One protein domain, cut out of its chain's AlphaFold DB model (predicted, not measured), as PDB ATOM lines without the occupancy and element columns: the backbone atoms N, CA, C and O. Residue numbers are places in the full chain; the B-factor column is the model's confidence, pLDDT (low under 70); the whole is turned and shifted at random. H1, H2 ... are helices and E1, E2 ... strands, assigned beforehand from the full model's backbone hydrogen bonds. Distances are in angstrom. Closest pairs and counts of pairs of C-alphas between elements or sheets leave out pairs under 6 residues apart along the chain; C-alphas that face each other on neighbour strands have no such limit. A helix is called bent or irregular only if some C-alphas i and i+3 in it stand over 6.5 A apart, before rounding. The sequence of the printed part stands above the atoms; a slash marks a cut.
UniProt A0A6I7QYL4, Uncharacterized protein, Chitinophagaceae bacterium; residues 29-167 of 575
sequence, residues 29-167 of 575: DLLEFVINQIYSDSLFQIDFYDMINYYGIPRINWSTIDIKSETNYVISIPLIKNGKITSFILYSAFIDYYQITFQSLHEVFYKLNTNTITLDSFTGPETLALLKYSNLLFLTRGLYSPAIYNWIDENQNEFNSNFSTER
ATOM      1  N   ASP A  29     102.809  67.606  81.606       77.75
ATOM      2  CA  ASP A  29     101.472  68.213  81.510       77.75
ATOM      3  C   ASP A  29     100.785  67.922  80.164       77.75
ATOM      4  O   ASP A  29      99.577  67.679  80.089       77.75
ATOM      5  N   LEU A  30     101.552  67.959  79.070       81.88
ATOM      6  CA  LEU A  30     101.029  67.691  77.735       81.88
ATOM      7  C   LEU A  30     100.724  66.201  77.559       81.88
ATOM      8  O   LEU A  30      99.703  65.854  76.964       81.88
ATOM      9  N   LEU A  31     101.582  65.329  78.089       81.88
ATOM     10  CA  LEU A  31     101.350  63.889  78.107       81.88
ATOM     11  C   LEU A  31     100.110  63.538  78.917       81.88
ATOM     12  O   LEU A  31      99.251  62.827  78.406       81.88
ATOM     13  N   GLU A  32      99.958  64.088  80.120       80.12
ATOM     14  CA  GLU A  32      98.776  63.883  80.956       80.12
ATOM     15  C   GLU A  32      97.503  64.335  80.228       80.12
ATOM     16  O   GLU A  32      96.501  63.616  80.193       80.12
ATOM     17  N   PHE A  33      97.540  65.498  79.571       87.88
ATOM     18  CA  PHE A  33      96.431  65.962  78.743       87.88
ATOM     19  C   PHE A  33      96.099  64.976  77.612       87.88
ATOM     20  O   PHE A  33      94.931  64.624  77.436       87.88
ATOM     21  N   VAL A  34      97.100  64.517  76.856       87.94
ATOM     22  CA  VAL A  34      96.903  63.591  75.730       87.94
ATOM     23  C   VAL A  34      96.394  62.233  76.195       87.94
ATOM     24  O   VAL A  34      95.467  61.696  75.592       87.94
ATOM     25  N   ILE A  35      96.924  61.709  77.294       85.00
ATOM     26  CA  ILE A  35      96.464  60.470  77.922       85.00
ATOM     27  C   ILE A  35      94.997  60.599  78.329       85.00
ATOM     28  O   ILE A  35      94.184  59.738  77.999       85.00
ATOM     29  N   ASN A  36      94.622  61.712  78.961       85.75
ATOM     30  CA  ASN A  36      93.230  61.987  79.298       85.75
ATOM     31  C   ASN A  36      92.336  62.071  78.050       85.75
ATOM     32  O   ASN A  36      91.212  61.573  78.085       85.75
ATOM     33  N   GLN A  37      92.819  62.647  76.939       88.06
ATOM     34  CA  GLN A  37      92.076  62.631  75.673       88.06
ATOM     35  C   GLN A  37      91.886  61.204  75.153       88.06
ATOM     36  O   GLN A  37      90.748  60.832  74.874       88.06
ATOM     37  N   ILE A  38      92.952  60.395  75.104       84.75
ATOM     38  CA  ILE A  38      92.913  58.983  74.688       84.75
ATOM     39  C   ILE A  38      91.893  58.206  75.525       84.75
ATOM     40  O   ILE A  38      91.031  57.530  74.971       84.75
ATOM     41  N   TYR A  39      91.928  58.361  76.850       81.06
ATOM     42  CA  TYR A  39      90.983  57.695  77.742       81.06
ATOM     43  C   TYR A  39      89.561  58.227  77.639       81.06
ATOM     44  O   TYR A  39      88.630  57.505  77.975       81.06
ATOM     45  N   SER A  40      89.361  59.477  77.229       83.38
ATOM     46  CA  SER A  40      88.025  60.061  77.074       83.38
ATOM     47  C   SER A  40      87.386  59.771  75.714       83.38
ATOM     48  O   SER A  40      86.168  59.912  75.573       83.38
ATOM     49  N   ASP A  41      88.178  59.357  74.723       83.44
ATOM     50  CA  ASP A  41      87.682  59.029  73.396       83.44
ATOM     51  C   ASP A  41      86.906  57.704  73.438       83.44
ATOM     52  O   ASP A  41      87.441  56.631  73.716       83.44
ATOM     53  N   SER A  42      85.606  57.782  73.154       75.75
ATOM     54  CA  SER A  42      84.696  56.634  73.203       75.75
ATOM     55  C   SER A  42      85.061  55.499  72.242       75.75
ATOM     56  O   SER A  42      84.683  54.358  72.502       75.75
ATOM     57  N   LEU A  43      85.757  55.796  71.138       66.50
ATOM     58  CA  LEU A  43      86.238  54.773  70.209       66.50
ATOM     59  C   LEU A  43      87.428  54.029  70.807       66.50
ATOM     60  O   LEU A  43      87.546  52.824  70.633       66.50
ATOM     61  N   PHE A  44      88.268  54.734  71.561       74.56
ATOM     62  CA  PHE A  44      89.427  54.145  72.213       74.56
ATOM     63  C   PHE A  44      89.048  53.391  73.492       74.56
ATOM     64  O   PHE A  44      89.597  52.328  73.744       74.56
ATOM     65  N   GLN A  45      88.064  53.858  74.270       68.62
ATOM     66  CA  GLN A  45      87.631  53.184  75.506       68.62
ATOM     67  C   GLN A  45      87.156  51.740  75.303       68.62
ATOM     68  O   GLN A  45      87.364  50.905  76.181       68.62
ATOM     69  N   ILE A  46      86.480  51.457  74.186       56.53
ATOM     70  CA  ILE A  46      85.926  50.122  73.916       56.53
ATOM     71  C   ILE A  46      87.051  49.133  73.584       56.53
ATOM     72  O   ILE A  46      86.978  47.982  74.007       56.53
ATOM     73  N   ASP A  47      88.113  49.613  72.937       69.44
ATOM     74  CA  ASP A  47      89.186  48.779  72.396       69.44
ATOM     75  C   ASP A  47      90.511  48.917  73.171       69.44
ATOM     76  O   ASP A  47      91.481  48.251  72.834       69.44
ATOM     77  N   PHE A  48      90.593  49.748  74.221       72.75
ATOM     78  CA  PHE A  48      91.857  50.018  74.923       72.75
ATOM     79  C   PHE A  48      92.427  48.777  75.615       72.75
ATOM     80  O   PHE A  48      93.620  48.498  75.509       72.75
ATOM     81  N   TYR A  49      91.573  48.011  76.298       68.50
ATOM     82  CA  TYR A  49      91.981  46.759  76.942       68.50
ATOM     83  C   TYR A  49      92.440  45.725  75.917       68.50
ATOM     84  O   TYR A  49      93.480  45.097  76.099       68.50
ATOM     85  N   ASP A  50      91.702  45.584  74.818       78.00
ATOM     86  CA  ASP A  50      92.088  44.686  73.734       78.00
ATOM     87  C   ASP A  50      93.400  45.153  73.098       78.00
ATOM     88  O   ASP A  50      94.299  44.349  72.875       78.00
ATOM     89  N   MET A  51      93.579  46.457  72.899       81.38
ATOM     90  CA  MET A  51      94.813  47.026  72.378       81.38
ATOM     91  C   MET A  51      96.007  46.718  73.294       81.38
ATOM     92  O   MET A  51      97.041  46.281  72.793       81.38
ATOM     93  N   ILE A  52      95.868  46.871  74.615       76.12
ATOM     94  CA  ILE A  52      96.926  46.488  75.563       76.12
ATOM     95  C   ILE A  52      97.204  44.985  75.495       76.12
ATOM     96  O   ILE A  52      98.359  44.573  75.433       76.12
ATOM     97  N   ASN A  53      96.169  44.151  75.440       75.81
ATOM     98  CA  ASN A  53      96.345  42.702  75.391       75.81
ATOM     99  C   ASN A  53      97.020  42.246  74.089       75.81
ATOM    100  O   ASN A  53      97.902  41.385  74.102       75.81
ATOM    101  N   TYR A  54      96.640  42.815  72.944       81.44
ATOM    102  CA  TYR A  54      97.172  42.420  71.639       81.44
ATOM    103  C   TYR A  54      98.533  43.045  71.352       81.44
ATOM    104  O   TYR A  54      99.436  42.331  70.906       81.44
ATOM    105  N   TYR A  55      98.705  44.328  71.663       84.94
ATOM    106  CA  TYR A  55      99.864  45.118  71.262       84.94
ATOM    107  C   TYR A  55     100.753  45.552  72.433       84.94
ATOM    108  O   TYR A  55     101.891  45.929  72.209       84.94
ATOM    109  N   GLY A  56     100.335  45.412  73.684       84.75
ATOM    110  CA  GLY A  56     101.185  45.643  74.853       84.75
ATOM    111  C   GLY A  56     100.997  47.001  75.517       84.75
ATOM    112  O   GLY A  56     100.057  47.741  75.245       84.75
ATOM    113  N   ILE A  57     101.895  47.319  76.443       81.94
ATOM    114  CA  ILE A  57     101.718  48.434  77.377       81.94
ATOM    115  C   ILE A  57     102.259  49.723  76.747       81.94
ATOM    116  O   ILE A  57     103.398  49.719  76.262       81.94
ATOM    117  N   PRO A  58     101.491  50.831  76.745       85.31
ATOM    118  CA  PRO A  58     101.988  52.120  76.281       85.31
ATOM    119  C   PRO A  58     103.145  52.610  77.165       85.31
ATOM    120  O   PRO A  58     103.023  52.685  78.386       85.31
ATOM    121  N   ARG A  59     104.274  52.978  76.553       83.62
ATOM    122  CA  ARG A  59     105.425  53.588  77.236       83.62
ATOM    123  C   ARG A  59     105.381  55.096  77.093       83.62
ATOM    124  O   ARG A  59     105.917  55.669  76.148       83.62
ATOM    125  N   ILE A  60     104.729  55.732  78.057       79.81
ATOM    126  CA  ILE A  60     104.533  57.183  78.083       79.81
ATOM    127  C   ILE A  60     105.880  57.920  78.125       79.81
ATOM    128  O   ILE A  60     106.063  58.883  77.386       79.81
ATOM    129  N   ASN A  61     106.849  57.427  78.897       68.69
ATOM    130  CA  ASN A  61     108.198  57.993  78.982       68.69
ATOM    131  C   ASN A  61     109.021  57.852  77.687       68.69
ATOM    132  O   ASN A  61     110.006  58.556  77.511       68.69
ATOM    133  N   TRP A  62     108.614  56.978  76.761       77.12
ATOM    134  CA  TRP A  62     109.237  56.834  75.435       77.12
ATOM    135  C   TRP A  62     108.486  57.626  74.360       77.12
ATOM    136  O   TRP A  62     108.712  57.448  73.158       77.12
ATOM    137  N   SER A  63     107.547  58.476  74.779       82.00
ATOM    138  CA  SER A  63     106.780  59.285  73.851       82.00
ATOM    139  C   SER A  63     107.649  60.356  73.218       82.00
ATOM    140  O   SER A  63     108.495  60.967  73.864       82.00
ATOM    141  N   THR A  64     107.387  60.643  71.950       83.62
ATOM    142  CA  THR A  64     108.108  61.680  71.206       83.62
ATOM    143  C   THR A  64     107.119  62.710  70.690       83.62
ATOM    144  O   THR A  64     105.990  62.340  70.363       83.62
ATOM    145  N   ILE A  65     107.522  63.980  70.598       83.06
ATOM    146  CA  ILE A  65     106.720  65.032  69.964       83.06
ATOM    147  C   ILE A  65     107.413  65.609  68.725       83.06
ATOM    148  O   ILE A  65     108.522  66.136  68.789       83.06
ATOM    149  N   ASP A  66     106.713  65.569  67.592       81.69
ATOM    150  CA  ASP A  66     107.063  66.309  66.381       81.69
ATOM    151  C   ASP A  66     106.281  67.619  66.340       81.69
ATOM    152  O   ASP A  66     105.076  67.625  66.081       81.69
ATOM    153  N   ILE A  67     106.957  68.743  66.569       73.69
ATOM    154  CA  ILE A  67     106.338  70.072  66.546       73.69
ATOM    155  C   ILE A  67     106.496  70.674  65.147       73.69
ATOM    156  O   ILE A  67     107.614  70.927  64.702       73.69
ATOM    157  N   LYS A  68     105.382  70.946  64.455       71.12
ATOM    158  CA  LYS A  68     105.374  71.760  63.224       71.12
ATOM    159  C   LYS A  68     105.101  73.231  63.521       71.12
ATOM    160  O   LYS A  68     105.685  74.115  62.900       71.12
ATOM    161  N   SER A  69     104.185  73.490  64.446       71.81
ATOM    162  CA  SER A  69     103.856  74.810  64.980       71.81
ATOM    163  C   SER A  69     103.271  74.662  66.385       71.81
ATOM    164  O   SER A  69     102.945  73.556  66.813       71.81
ATOM    165  N   GLU A  70     103.054  75.778  67.084       68.88
ATOM    166  CA  GLU A  70     102.372  75.800  68.394       68.88
ATOM    167  C   GLU A  70     100.984  75.130  68.376       68.88
ATOM    168  O   GLU A  70     100.470  74.704  69.405       68.88
ATOM    169  N   THR A  71     100.371  75.030  67.198       72.94
ATOM    170  CA  THR A  71      99.022  74.500  66.974       72.94
ATOM    171  C   THR A  71      99.000  73.247  66.104       72.94
ATOM    172  O   THR A  71      97.927  72.776  65.731       72.94
ATOM    173  N   ASN A  72     100.167  72.729  65.723       78.38
ATOM    174  CA  ASN A  72     100.281  71.545  64.890       78.38
ATOM    175  C   ASN A  72     101.458  70.706  65.367       78.38
ATOM    176  O   ASN A  72     102.618  71.041  65.113       78.38
ATOM    177  N   TYR A  73     101.149  69.632  66.076       83.50
ATOM    178  CA  TYR A  73     102.149  68.718  66.599       83.50
ATOM    179  C   TYR A  73     101.619  67.291  66.607       83.50
ATOM    180  O   TYR A  73     100.409  67.066  66.654       83.50
ATOM    181  N   VAL A  74     102.532  66.327  66.569       87.38
ATOM    182  CA  VAL A  74     102.195  64.910  66.691       87.38
ATOM    183  C   VAL A  74     102.948  64.311  67.861       87.38
ATOM    184  O   VAL A  74     104.169  64.416  67.914       87.38
ATOM    185  N   ILE A  75     102.227  63.681  68.783       89.50
ATOM    186  CA  ILE A  75     102.799  62.868  69.852       89.50
ATOM    187  C   ILE A  75     102.678  61.403  69.460       89.50
ATOM    188  O   ILE A  75     101.592  60.938  69.116       89.50
ATOM    189  N   SER A  76     103.786  60.675  69.517       92.00
ATOM    190  CA  SER A  76     103.818  59.232  69.297       92.00
ATOM    191  C   SER A  76     104.096  58.514  70.611       92.00
ATOM    192  O   SER A  76     105.156  58.739  71.188       92.00
ATOM    193  N   ILE A  77     103.201  57.629  71.039       92.44
ATOM    194  CA  ILE A  77     103.354  56.797  72.237       92.44
ATOM    195  C   ILE A  77     103.561  55.349  71.774       92.44
ATOM    196  O   ILE A  77     102.633  54.770  71.198       92.44
ATOM    197  N   PRO A  78     104.753  54.756  71.950       91.31
ATOM    198  CA  PRO A  78     104.987  53.368  71.571       91.31
ATOM    199  C   PRO A  78     104.281  52.412  72.536       91.31
ATOM    200  O   PRO A  78     104.239  52.655  73.742       91.31
ATOM    201  N   LEU A  79     103.767  51.299  72.016       89.31
ATOM    202  CA  LEU A  79     103.309  50.167  72.821       89.31
ATOM    203  C   LEU A  79     104.357  49.068  72.762       89.31
ATOM    204  O   LEU A  79     104.886  48.763  71.688       89.31
ATOM    205  N   ILE A  80     104.642  48.481  73.923       81.75
ATOM    206  CA  ILE A  80     105.642  47.429  74.067       81.75
ATOM    207  C   ILE A  80     104.990  46.140  74.536       81.75
ATOM    208  O   ILE A  80     104.381  46.092  75.607       81.75
ATOM    209  N   LYS A  81     105.210  45.073  73.771       82.88
ATOM    210  CA  LYS A  81     104.863  43.701  74.142       82.88
ATOM    211  C   LYS A  81     106.093  42.821  74.002       82.88
ATOM    212  O   LYS A  81     106.784  42.893  72.987       82.88
ATOM    213  N   ASN A  82     106.374  42.017  75.026       76.75
ATOM    214  CA  ASN A  82     107.517  41.097  75.064       76.75
ATOM    215  C   ASN A  82     108.840  41.797  74.689       76.75
ATOM    216  O   ASN A  82     109.578  41.350  73.814       76.75
ATOM    217  N   GLY A  83     109.076  42.982  75.266       70.94
ATOM    218  CA  GLY A  83     110.285  43.778  75.023       70.94
ATOM    219  C   GLY A  83     110.430  44.357  73.607       70.94
ATOM    220  O   GLY A  83     111.483  44.905  73.283       70.94
ATOM    221  N   LYS A  84     109.415  44.260  72.740       78.50
ATOM    222  CA  LYS A  84     109.439  44.793  71.369       78.50
ATOM    223  C   LYS A  84     108.377  45.876  71.190       78.50
ATOM    224  O   LYS A  84     107.270  45.753  71.707       78.50
ATOM    225  N   ILE A  85     108.709  46.920  70.428       84.44
ATOM    226  CA  ILE A  85     107.721  47.907  69.978       84.44
ATOM    227  C   ILE A  85     106.856  47.231  68.915       84.44
ATOM    228  O   ILE A  85     107.370  46.746  67.908       84.44
ATOM    229  N   THR A  86     105.552  47.191  69.145       88.38
ATOM    230  CA  THR A  86     104.567  46.482  68.306       88.38
ATOM    231  C   THR A  86     103.603  47.429  67.602       88.38
ATOM    232  O   THR A  86     103.030  47.076  66.571       88.38
ATOM    233  N   SER A  87     103.396  48.624  68.151       92.94
ATOM    234  CA  SER A  87     102.482  49.625  67.609       92.94
ATOM    235  C   SER A  87     102.745  51.007  68.197       92.94
ATOM    236  O   SER A  87     103.480  51.147  69.173       92.94
ATOM    237  N   PHE A  88     102.087  52.015  67.629       93.81
ATOM    238  CA  PHE A  88     102.080  53.382  68.134       93.81
ATOM    239  C   PHE A  88     100.657  53.904  68.302       93.81
ATOM    240  O   PHE A  88      99.807  53.701  67.434       93.81
ATOM    241  N   ILE A  89     100.430  54.669  69.369       92.62
ATOM    242  CA  ILE A  89      99.342  55.644  69.426       92.62
ATOM    243  C   ILE A  89      99.899  56.972  68.930       92.62
ATOM    244  O   ILE A  89     100.873  57.493  69.468       92.62
ATOM    245  N   LEU A  90      99.279  57.521  67.895       92.38
ATOM    246  CA  LEU A  90      99.639  58.790  67.283       92.38
ATOM    247  C   LEU A  90      98.551  59.812  67.605       92.38
ATOM    248  O   LEU A  90      97.454  59.762  67.049       92.38
ATOM    249  N   TYR A  91      98.860  60.751  68.492       92.31
ATOM    250  CA  TYR A  91      98.014  61.898  68.798       92.31
ATOM    251  C   TYR A  91      98.455  63.086  67.942       92.31
ATOM    252  O   TYR A  91      99.504  63.675  68.176       92.31
ATOM    253  N   SER A  92      97.666  63.436  66.931       90.50
ATOM    254  CA  SER A  92      97.921  64.575  66.046       90.50
ATOM    255  C   SER A  92      97.029  65.746  66.439       90.50
ATOM    256  O   SER A  92      95.811  65.675  66.278       90.50
ATOM    257  N   ALA A  93      97.618  66.826  66.940       87.00
ATOM    258  CA  ALA A  93      96.917  68.072  67.208       87.00
ATOM    259  C   ALA A  93      96.970  68.995  65.989       87.00
ATOM    260  O   ALA A  93      98.024  69.183  65.384       87.00
ATOM    261  N   PHE A  94      95.837  69.612  65.670       86.94
ATOM    262  CA  PHE A  94      95.686  70.675  64.684       86.94
ATOM    263  C   PHE A  94      95.033  71.896  65.347       86.94
ATOM    264  O   PHE A  94      94.532  71.817  66.467       86.94
ATOM    265  N   ILE A  95      94.989  73.025  64.628       78.69
ATOM    266  CA  ILE A  95      94.458  74.303  65.142       78.69
ATOM    267  C   ILE A  95      93.051  74.148  65.745       78.69
ATOM    268  O   ILE A  95      92.777  74.718  66.796       78.69
ATOM    269  N   ASP A  96      92.184  73.366  65.097       84.25
ATOM    270  CA  ASP A  96      90.757  73.299  65.437       84.25
ATOM    271  C   ASP A  96      90.289  71.911  65.904       84.25
ATOM    272  O   ASP A  96      89.130  71.745  66.287       84.25
ATOM    273  N   TYR A  97      91.145  70.894  65.830       87.38
ATOM    274  CA  TYR A  97      90.783  69.519  66.168       87.38
ATOM    275  C   TYR A  97      92.022  68.693  66.505       87.38
ATOM    276  O   TYR A  97      93.142  69.072  66.173       87.38
ATOM    277  N   TYR A  98      91.816  67.539  67.129       90.00
ATOM    278  CA  TYR A  98      92.842  66.514  67.260       90.00
ATOM    279  C   TYR A  98      92.375  65.218  66.600       90.00
ATOM    280  O   TYR A  98      91.183  65.011  66.368       90.00
ATOM    281  N   GLN A  99      93.330  64.354  66.292       89.12
ATOM    282  CA  GLN A  99      93.094  63.019  65.774       89.12
ATOM    283  C   GLN A  99      93.959  62.030  66.546       89.12
ATOM    284  O   GLN A  99      95.167  62.222  66.664       89.12
ATOM    285  N   ILE A 100      93.344  60.953  67.022       90.44
ATOM    286  CA  ILE A 100      94.041  59.821  67.631       90.44
ATOM    287  C   ILE A 100      94.035  58.695  66.607       90.44
ATOM    288  O   ILE A 100      92.979  58.315  66.104       90.44
ATOM    289  N   THR A 101      95.214  58.203  66.247       89.62
ATOM    290  CA  THR A 101      95.364  57.085  65.313       89.62
ATOM    291  C   THR A 101      96.161  55.985  65.982       89.62
ATOM    292  O   THR A 101      97.213  56.245  66.557       89.62
ATOM    293  N   PHE A 102      95.668  54.758  65.897       90.81
ATOM    294  CA  PHE A 102      96.414  53.577  66.294       90.81
ATOM    295  C   PHE A 102      97.108  52.988  65.067       90.81
ATOM    296  O   PHE A 102      96.471  52.834  64.026       90.81
ATOM    297  N   GLN A 103      98.393  52.662  65.188       92.56
ATOM    298  CA  GLN A 103      99.164  52.092  64.093       92.56
ATOM    299  C   GLN A 103      99.905  50.828  64.523       92.56
ATOM    300  O   GLN A 103     100.919  50.899  65.217       92.56
ATOM    301  N   SER A 104      99.426  49.674  64.054       91.25
ATOM    302  CA  SER A 104     100.099  48.381  64.204       91.25
ATOM    303  C   SER A 104     101.356  48.332  63.338       91.25
ATOM    304  O   SER A 104     101.279  48.552  62.128       91.25
ATOM    305  N   LEU A 105     102.509  48.008  63.931       87.38
ATOM    306  CA  LEU A 105     103.739  47.790  63.167       87.38
ATOM    307  C   LEU A 105     103.721  46.461  62.421       87.38
ATOM    308  O   LEU A 105     104.345  46.357  61.373       87.38
ATOM    309  N   HIS A 106     102.979  45.464  62.906       85.44
ATOM    310  CA  HIS A 106     102.820  44.205  62.180       85.44
ATOM    311  C   HIS A 106     102.189  44.443  60.800       85.44
ATOM    312  O   HIS A 106     102.706  43.962  59.796       85.44
ATOM    313  N   GLU A 107     101.131  45.258  60.722       82.19
ATOM    314  CA  GLU A 107     100.489  45.606  59.444       82.19
ATOM    315  C   GLU A 107     101.436  46.382  58.524       82.19
ATOM    316  O   GLU A 107     101.517  46.118  57.324       82.19
ATOM    317  N   VAL A 108     102.191  47.315  59.101       82.81
ATOM    318  CA  VAL A 108     103.180  48.125  58.388       82.81
ATOM    319  C   VAL A 108     104.307  47.250  57.821       82.81
ATOM    320  O   VAL A 108     104.644  47.373  56.644       82.81
ATOM    321  N   PHE A 109     104.863  46.331  58.613       82.12
ATOM    322  CA  PHE A 109     105.922  45.422  58.163       82.12
ATOM    323  C   PHE A 109     105.418  44.382  57.174       82.12
ATOM    324  O   PHE A 109     106.113  44.067  56.210       82.12
ATOM    325  N   TYR A 110     104.189  43.896  57.343       80.25
ATOM    326  CA  TYR A 110     103.551  43.033  56.357       80.25
ATOM    327  C   TYR A 110     103.447  43.736  54.991       80.25
ATOM    328  O   TYR A 110     103.776  43.150  53.955       80.25
ATOM    329  N   LYS A 111     103.069  45.022  54.969       76.62
ATOM    330  CA  LYS A 111     103.060  45.827  53.737       76.62
ATOM    331  C   LYS A 111     104.455  46.006  53.138       76.62
ATOM    332  O   LYS A 111     104.598  45.866  51.926       76.62
ATOM    333  N   LEU A 112     105.470  46.270  53.965       73.19
ATOM    334  CA  LEU A 112     106.857  46.407  53.504       73.19
ATOM    335  C   LEU A 112     107.390  45.108  52.879       73.19
ATOM    336  O   LEU A 112     107.999  45.142  51.814       73.19
ATOM    337  N   ASN A 113     107.114  43.955  53.491       72.38
ATOM    338  CA  ASN A 113     107.716  42.682  53.086       72.38
ATOM    339  C   ASN A 113     107.015  41.999  51.907       72.38
ATOM    340  O   ASN A 113     107.608  41.161  51.226       72.38
ATOM    341  N   THR A 114     105.756  42.335  51.632       70.50
ATOM    342  CA  THR A 114     104.989  41.655  50.580       70.50
ATOM    343  C   THR A 114     105.308  42.127  49.160       70.50
ATOM    344  O   THR A 114     104.762  41.543  48.222       70.50
ATOM    345  N   ASN A 115     106.195  43.121  48.958       56.03
ATOM    346  CA  ASN A 115     106.722  43.585  47.652       56.03
ATOM    347  C   ASN A 115     105.658  43.853  46.559       56.03
ATOM    348  O   ASN A 115     105.974  43.973  45.375       56.03
ATOM    349  N   THR A 116     104.377  43.915  46.923       50.69
ATOM    350  CA  THR A 116     103.239  43.936  45.990       50.69
ATOM    351  C   THR A 116     102.483  45.248  46.032       50.69
ATOM    352  O   THR A 116     101.531  45.431  45.272       50.69
ATOM    353  N   ILE A 117     102.917  46.177  46.878       53.91
ATOM    354  CA  ILE A 117     102.231  47.435  47.088       53.91
ATOM    355  C   ILE A 117     103.143  48.571  46.629       53.91
ATOM    356  O   ILE A 117     104.296  48.672  47.036       53.91
ATOM    357  N   THR A 118     102.636  49.387  45.708       55.38
ATOM    358  CA  THR A 118     103.317  50.595  45.232       55.38
ATOM    359  C   THR A 118     103.427  51.611  46.366       55.38
ATOM    360  O   THR A 118     102.541  51.668  47.220       55.38
ATOM    361  N   LEU A 119     104.489  52.416  46.362       50.50
ATOM    362  CA  LEU A 119     104.831  53.363  47.428       50.50
ATOM    363  C   LEU A 119     103.685  54.302  47.852       50.50
ATOM    364  O   LEU A 119     103.511  54.531  49.043       50.50
ATOM    365  N   ASP A 120     102.812  54.695  46.922       59.44
ATOM    366  CA  ASP A 120     101.605  55.512  47.158       59.44
ATOM    367  C   ASP A 120     100.562  54.888  48.122       59.44
ATOM    368  O   ASP A 120      99.498  55.457  48.365       59.44
ATOM    369  N   SER A 121     100.804  53.672  48.610       60.66
ATOM    370  CA  SER A 121      99.871  52.906  49.442       60.66
ATOM    371  C   SER A 121     100.051  53.076  50.946       60.66
ATOM    372  O   SER A 121      99.169  52.646  51.702       60.66
ATOM    373  N   PHE A 122     101.167  53.669  51.379       61.72
ATOM    374  CA  PHE A 122     101.381  53.982  52.785       61.72
ATOM    375  C   PHE A 122     100.615  55.248  53.151       61.72
ATOM    376  O   PHE A 122     100.720  56.293  52.512       61.72
ATOM    377  N   THR A 123      99.809  55.149  54.199       73.75
ATOM    378  CA  THR A 123      99.127  56.309  54.766       73.75
ATOM    379  C   THR A 123     100.105  57.135  55.607       73.75
ATOM    380  O   THR A 123     101.086  56.615  56.135       73.75
ATOM    381  N   GLY A 124      99.830  58.433  55.787       76.50
ATOM    382  CA  GLY A 124     100.653  59.302  56.642       76.50
ATOM    383  C   GLY A 124     100.949  58.730  58.045       76.50
ATOM    384  O   GLY A 124     102.099  58.803  58.476       76.50
ATOM    385  N   PRO A 125      99.969  58.127  58.750       78.00
ATOM    386  CA  PRO A 125     100.198  57.447  60.028       78.00
ATOM    387  C   PRO A 125     101.167  56.259  59.961       78.00
ATOM    388  O   PRO A 125     102.022  56.130  60.832       78.00
ATOM    389  N   GLU A 126     101.077  55.422  58.926       82.94
ATOM    390  CA  GLU A 126     101.966  54.263  58.740       82.94
ATOM    391  C   GLU A 126     103.407  54.709  58.526       82.94
ATOM    392  O   GLU A 126     104.336  54.222  59.171       82.94
ATOM    393  N   THR A 127     103.569  55.711  57.670       79.31
ATOM    394  CA  THR A 127     104.840  56.365  57.407       79.31
ATOM    395  C   THR A 127     105.446  56.965  58.678       79.31
ATOM    396  O   THR A 127     106.636  56.800  58.954       79.31
ATOM    397  N   LEU A 128     104.631  57.654  59.481       79.06
ATOM    398  CA  LEU A 128     105.091  58.233  60.736       79.06
ATOM    399  C   LEU A 128     105.490  57.147  61.741       79.06
ATOM    400  O   LEU A 128     106.529  57.270  62.378       79.06
ATOM    401  N   ALA A 129     104.714  56.067  61.854       83.31
ATOM    402  CA  ALA A 129     105.048  54.948  62.729       83.31
ATOM    403  C   ALA A 129     106.373  54.275  62.338       83.31
ATOM    404  O   ALA A 129     107.155  53.948  63.226       83.31
ATOM    405  N   LEU A 130     106.673  54.130  61.041       82.44
ATOM    406  CA  LEU A 130     107.970  53.623  60.572       82.44
ATOM    407  C   LEU A 130     109.134  54.519  60.976       82.44
ATOM    408  O   LEU A 130     110.135  54.029  61.497       82.44
ATOM    409  N   LEU A 131     108.987  55.829  60.776       80.25
ATOM    410  CA  LEU A 131     109.992  56.804  61.194       80.25
ATOM    411  C   LEU A 131     110.236  56.729  62.704       80.25
ATOM    412  O   LEU A 131     111.380  56.683  63.151       80.25
ATOM    413  N   LYS A 132     109.162  56.668  63.499       84.19
ATOM    414  CA  LYS A 132     109.259  56.565  64.959       84.19
ATOM    415  C   LYS A 132     109.869  55.253  65.412       84.19
ATOM    416  O   LYS A 132     110.705  55.267  66.309       84.19
ATOM    417  N   TYR A 133     109.515  54.147  64.771       83.50
ATOM    418  CA  TYR A 133     110.117  52.851  65.042       83.50
ATOM    419  C   TYR A 133     111.618  52.842  64.754       83.50
ATOM    420  O   TYR A 133     112.399  52.476  65.627       83.50
ATOM    421  N   SER A 134     112.022  53.297  63.561       75.88
ATOM    422  CA  SER A 134     113.431  53.370  63.162       75.88
ATOM    423  C   SER A 134     114.244  54.198  64.151       75.88
ATOM    424  O   SER A 134     115.311  53.782  64.593       75.88
ATOM    425  N   ASN A 135     113.711  55.354  64.541       69.25
ATOM    426  CA  ASN A 135     114.393  56.243  65.465       69.25
ATOM    427  C   ASN A 135     114.487  55.660  66.879       69.25
ATOM    428  O   ASN A 135     115.541  55.742  67.503       69.25
ATOM    429  N   LEU A 136     113.407  55.062  67.395       70.56
ATOM    430  CA  LEU A 136     113.432  54.448  68.722       70.56
ATOM    431  C   LEU A 136     114.372  53.245  68.769       70.56
ATOM    432  O   LEU A 136     115.075  53.086  69.760       70.56
ATOM    433  N   LEU A 137     114.444  52.425  67.718       66.19
ATOM    434  CA  LEU A 137     115.434  51.347  67.641       66.19
ATOM    435  C   LEU A 137     116.868  51.872  67.667       66.19
ATOM    436  O   LEU A 137     117.709  51.314  68.373       66.19
ATOM    437  N   PHE A 138     117.133  52.955  66.941       61.06
ATOM    438  CA  PHE A 138     118.451  53.572  66.934       61.06
ATOM    439  C   PHE A 138     118.827  54.090  68.325       61.06
ATOM    440  O   PHE A 138     119.897  53.765  68.828       61.06
ATOM    441  N   LEU A 139     117.929  54.815  68.992       55.31
ATOM    442  CA  LEU A 139     118.204  55.377  70.317       55.31
ATOM    443  C   LEU A 139     118.298  54.320  71.419       55.31
ATOM    444  O   LEU A 139     119.152  54.416  72.292       55.31
ATOM    445  N   THR A 140     117.418  53.320  71.396       53.41
ATOM    446  CA  THR A 140     117.345  52.324  72.476       53.41
ATOM    447  C   THR A 140     118.341  51.185  72.306       53.41
ATOM    448  O   THR A 140     118.687  50.537  73.289       53.41
ATOM    449  N   ARG A 141     118.782  50.895  71.074       53.34
ATOM    450  CA  ARG A 141     119.603  49.709  70.773       53.34
ATOM    451  C   ARG A 141     120.820  49.989  69.897       53.34
ATOM    452  O   ARG A 141     121.587  49.067  69.640       53.34
ATOM    453  N   GLY A 142     121.003  51.211  69.399       49.28
ATOM    454  CA  GLY A 142     122.047  51.510  68.413       49.28
ATOM    455  C   GLY A 142     121.868  50.733  67.103       49.28
ATOM    456  O   GLY A 142     122.846  50.487  66.398       49.28
ATOM    457  N   LEU A 143     120.639  50.294  66.804       50.81
ATOM    458  CA  LEU A 143     120.307  49.480  65.637       50.81
ATOM    459  C   LEU A 143     119.565  50.312  64.596       50.81
ATOM    460  O   LEU A 143     118.679  51.094  64.936       50.81
ATOM    461  N   TYR A 144     119.854  50.075  63.318       63.41
ATOM    462  CA  TYR A 144     119.033  50.573  62.217       63.41
ATOM    463  C   TYR A 144     118.613  49.418  61.303       63.41
ATOM    464  O   TYR A 144     119.314  48.412  61.176       63.41
ATOM    465  N   SER A 145     117.444  49.551  60.674       65.00
ATOM    466  CA  SER A 145     117.005  48.631  59.622       65.00
ATOM    467  C   SER A 145     117.341  49.238  58.260       65.00
ATOM    468  O   SER A 145     116.759  50.272  57.918       65.00
ATOM    469  N   PRO A 146     118.213  48.610  57.449       63.94
ATOM    470  CA  PRO A 146     118.497  49.074  56.094       63.94
ATOM    471  C   PRO A 146     117.242  49.151  55.222       63.94
ATOM    472  O   PRO A 146     117.111  50.063  54.418       63.94
ATOM    473  N   ALA A 147     116.290  48.229  55.404       64.06
ATOM    474  CA  ALA A 147     115.037  48.225  54.651       64.06
ATOM    475  C   ALA A 147     114.188  49.471  54.949       64.06
ATOM    476  O   ALA A 147     113.703  50.123  54.027       64.06
ATOM    477  N   ILE A 148     114.049  49.828  56.230       66.31
ATOM    478  CA  ILE A 148     113.311  51.029  56.638       66.31
ATOM    479  C   ILE A 148     114.076  52.287  56.217       66.31
ATOM    480  O   ILE A 148     113.467  53.229  55.722       66.31
ATOM    481  N   TYR A 149     115.402  52.293  56.366       64.94
ATOM    482  CA  TYR A 149     116.252  53.417  55.981       64.94
ATOM    483  C   TYR A 149     116.182  53.708  54.479       64.94
ATOM    484  O   TYR A 149     115.855  54.826  54.096       64.94
ATOM    485  N   ASN A 150     116.413  52.697  53.637       66.31
ATOM    486  CA  ASN A 150     116.332  52.827  52.181       66.31
ATOM    487  C   ASN A 150     114.943  53.297  51.757       66.31
ATOM    488  O   ASN A 150     114.816  54.178  50.914       66.31
ATOM    489  N   TRP A 151     113.895  52.766  52.396       71.38
ATOM    490  CA  TRP A 151     112.539  53.229  52.150       71.38
ATOM    491  C   TRP A 151     112.361  54.706  52.531       71.38
ATOM    492  O   TRP A 151     111.821  55.474  51.744       71.38
ATOM    493  N   ILE A 152     112.830  55.156  53.696       65.75
ATOM    494  CA  ILE A 152     112.740  56.573  54.087       65.75
ATOM    495  C   ILE A 152     113.495  57.464  53.089       65.75
ATOM    496  O   ILE A 152     112.969  58.504  52.684       65.75
ATOM    497  N   ASP A 153     114.702  57.059  52.696       62.34
ATOM    498  CA  ASP A 153     115.581  57.815  51.803       62.34
ATOM    499  C   ASP A 153     114.968  57.991  50.405       62.34
ATOM    500  O   ASP A 153     114.833  59.115  49.913       62.34
ATOM    501  N   GLU A 154     114.448  56.906  49.827       64.56
ATOM    502  CA  GLU A 154     113.747  56.916  48.538       64.56
ATOM    503  C   GLU A 154     112.520  57.850  48.528       64.56
ATOM    504  O   GLU A 154     112.113  58.331  47.466       64.56
ATOM    505  N   ASN A 155     111.951  58.157  49.701       61.53
ATOM    506  CA  ASN A 155     110.704  58.910  49.843       61.53
ATOM    507  C   ASN A 155     110.865  60.330  50.402       61.53
ATOM    508  O   ASN A 155     109.867  61.050  50.496       61.53
ATOM    509  N   GLN A 156     112.086  60.791  50.713       57.19
ATOM    510  CA  GLN A 156     112.357  62.107  51.331       57.19
ATOM    511  C   GLN A 156     111.640  63.298  50.661       57.19
ATOM    512  O   GLN A 156     111.230  64.248  51.336       57.19
ATOM    513  N   ASN A 157     111.441  63.256  49.343       52.00
ATOM    514  CA  ASN A 157     110.805  64.340  48.588       52.00
ATOM    515  C   ASN A 157     109.314  64.533  48.921       52.00
ATOM    516  O   ASN A 157     108.815  65.658  48.851       52.00
ATOM    517  N   GLU A 158     108.603  63.480  49.333       52.69
ATOM    518  CA  GLU A 158     107.216  63.600  49.798       52.69
ATOM    519  C   GLU A 158     107.143  64.233  51.195       52.69
ATOM    520  O   GLU A 158     106.235  65.017  51.491       52.69
ATOM    521  N   PHE A 159     108.160  63.991  52.026       51.91
ATOM    522  CA  PHE A 159     108.275  64.563  53.367       51.91
ATOM    523  C   PHE A 159     108.624  66.056  53.360       51.91
ATOM    524  O   PHE A 159     108.080  66.820  54.166       51.91
ATOM    525  N   ASN A 160     109.489  66.495  52.443       44.69
ATOM    526  CA  ASN A 160     110.011  67.866  52.414       44.69
ATOM    527  C   ASN A 160     108.979  68.939  52.027       44.69
ATOM    528  O   ASN A 160     109.170  70.111  52.338       44.69
ATOM    529  N   SER A 161     107.857  68.573  51.400       43.50
ATOM    530  CA  SER A 161     106.847  69.563  50.987       43.50
ATOM    531  C   SER A 161     105.842  69.947  52.083       43.50
ATOM    532  O   SER A 161     105.224  71.005  51.993       43.50
ATOM    533  N   ASN A 162     105.681  69.125  53.130       38.56
ATOM    534  CA  ASN A 162     104.619  69.299  54.133       38.56
ATOM    535  C   ASN A 162     105.073  69.111  55.599       38.56
ATOM    536  O   ASN A 162     104.251  69.250  56.515       38.56
ATOM    537  N   PHE A 163     106.343  68.757  55.852       38.38
ATOM    538  CA  PHE A 163     106.797  68.311  57.179       38.38
ATOM    539  C   PHE A 163     108.184  68.810  57.634       38.38
ATOM    540  O   PHE A 163     108.657  68.283  58.644       38.38
ATOM    541  N   SER A 164     108.843  69.777  56.976       32.47
ATOM    542  CA  SER A 164     110.173  70.255  57.408       32.47
ATOM    543  C   SER A 164     110.336  71.782  57.410       32.47
ATOM    544  O   SER A 164     109.896  72.494  56.511       32.47
ATOM    545  N   THR A 165     111.009  72.275  58.448       31.42
ATOM    546  CA  THR A 165     111.856  73.469  58.404       31.42
ATOM    547  C   THR A 165     113.297  72.965  58.426       31.42
ATOM    548  O   THR A 165     113.701  72.313  59.388       31.42
ATOM    549  N   GLU A 166     114.066  73.212  57.363       33.28
ATOM    550  CA  GLU A 166     115.511  72.952  57.369       33.28
ATOM    551  C   GLU A 166     116.159  73.784  58.483       33.28
ATOM    552  O   GLU A 166     116.029  75.012  58.511       33.28
ATOM    553  N   ARG A 167     116.854  73.131  59.419       31.11
ATOM    554  CA  ARG A 167     117.816  73.828  60.276       31.11
ATOM    555  C   ARG A 167     119.122  73.950  59.494       31.11
ATOM    556  O   ARG A 167     119.739  72.949  59.164       31.11
TER     557      ARG A 167
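What this domain is: This is residues 29 to 167 of the 575 residues of an uncharacterized protein of Chitinophagaceae bacterium (UniProt A0A6I7QYL4). A twisted sheet of four strands forms the middle layer, with H1 and H2 covering one of its faces and H4 the other. H5 packs on H4 and is away from the sheet, while H3 runs on from the end of E4 and meets H4 nearly at a right angle. The printed part has 139 residues with five named helices and four named strands, in the order H1, H2, E1, E2, E3, E4, H3, H4, H5; the sheet runs E1, E2, E3, E4, antiparallel throughout. The class is mixed, helices and strands, and the whole is compact, with a radius of gyration of the C-alphas of 15.2 A and spans of 38 by 35 by 29 A.

Where its parts are: H1 is residues 29 to 40, 16.3 A from first to last C-alpha, and begins with C-alpha 29 at (101.472, 68.213, 81.510). H2, residues 42 to 55, is 19.1 A long and irregular: C-alphas 46 and 49 are 7.6 A apart. E1 is residues 64 to 69, 15.1 A. E2, residues 72 to 81, is 29.7 A long, and E3, residues 84 to 93, is 26.8 A long. E4 is residues 98 to 104, 19.8 A, and ends with C-alpha 104 at (100.099, 48.381, 64.204). H3 follows directly as residues 105 to 113, 12.0 A. H4, residues 124 to 141, is the longest helix by residues, 25.5 A. H5, residues 146 to 160, is 20.9 A long and irregular, with C-alphas 154 and 157 8.0 A apart; it ends with C-alpha 160 at (110.011, 67.866, 52.414).

How they stand to each other: E1 to E4 form a meander, each strand the antiparallel neighbour of the one before, and each successive pair is a hairpin. Between E1 and E2, N 66 and O 74 are 2.8 A apart, within hydrogen-bond range. Between E2 and E3, N 77 and O 89 are within range at 2.8 A, and between E3 and E4, N 90 and O 101 at 2.8 A. Residues 57 to 58 also pair, antiparallel, with residues 79 to 80 of E2. The sheet and its helices make three layers, helices on both faces: H1 and H2 on one face, H4 on the opposite face. H1 is over E3 and E4 at a height of 10.1 A and runs across the strands, at 84 degrees to E3 on the local plane. H2 is over E3 and E4 too, at 10.6 A, along the strands at 5 degrees to E3 on the local plane. H1 and H2 only just touch, with 3 pairs of C-alphas within 8 A, and only at the corner; the closest are those of Tyr 39 and Gln 45, 6.0 A. H4 is over E2, E3 and, only just, E4, with 3 of its C-alphas on that strand; its height is 7.7 A. H3 only grazes the sheet with residues 105 to 108. It touches residues 126 to 130 of H4, about perpendicular at 81 degrees; the closest C-alphas, of Val 108 and Glu 126, are 6.3 A apart. H5 is not on the sheet. Its residues 148 to 152 touch H4 at a steep tilt of 49 degrees, opposite ways, the closest C-alphas being those of Ser 134 and Ile 148, 6.9 A. H3 and H5 are near each other, and H1 and H5 are apart. Every O i to N i+4 pair is within hydrogen-bond range in H1, H3 and H4, against 6 of 10 in H2 and 8 of 11 in H5.

The domain as a whole: The two C-alphas farthest apart, of Asp 29 and Thr 116, are 43.1 A from each other. The printed part has no cut and no long link. The mean pLDDT of the printed part is 73.9; 46 residues are under 70, among them residues 115 to 122, 137 to 150 and 152 to 167.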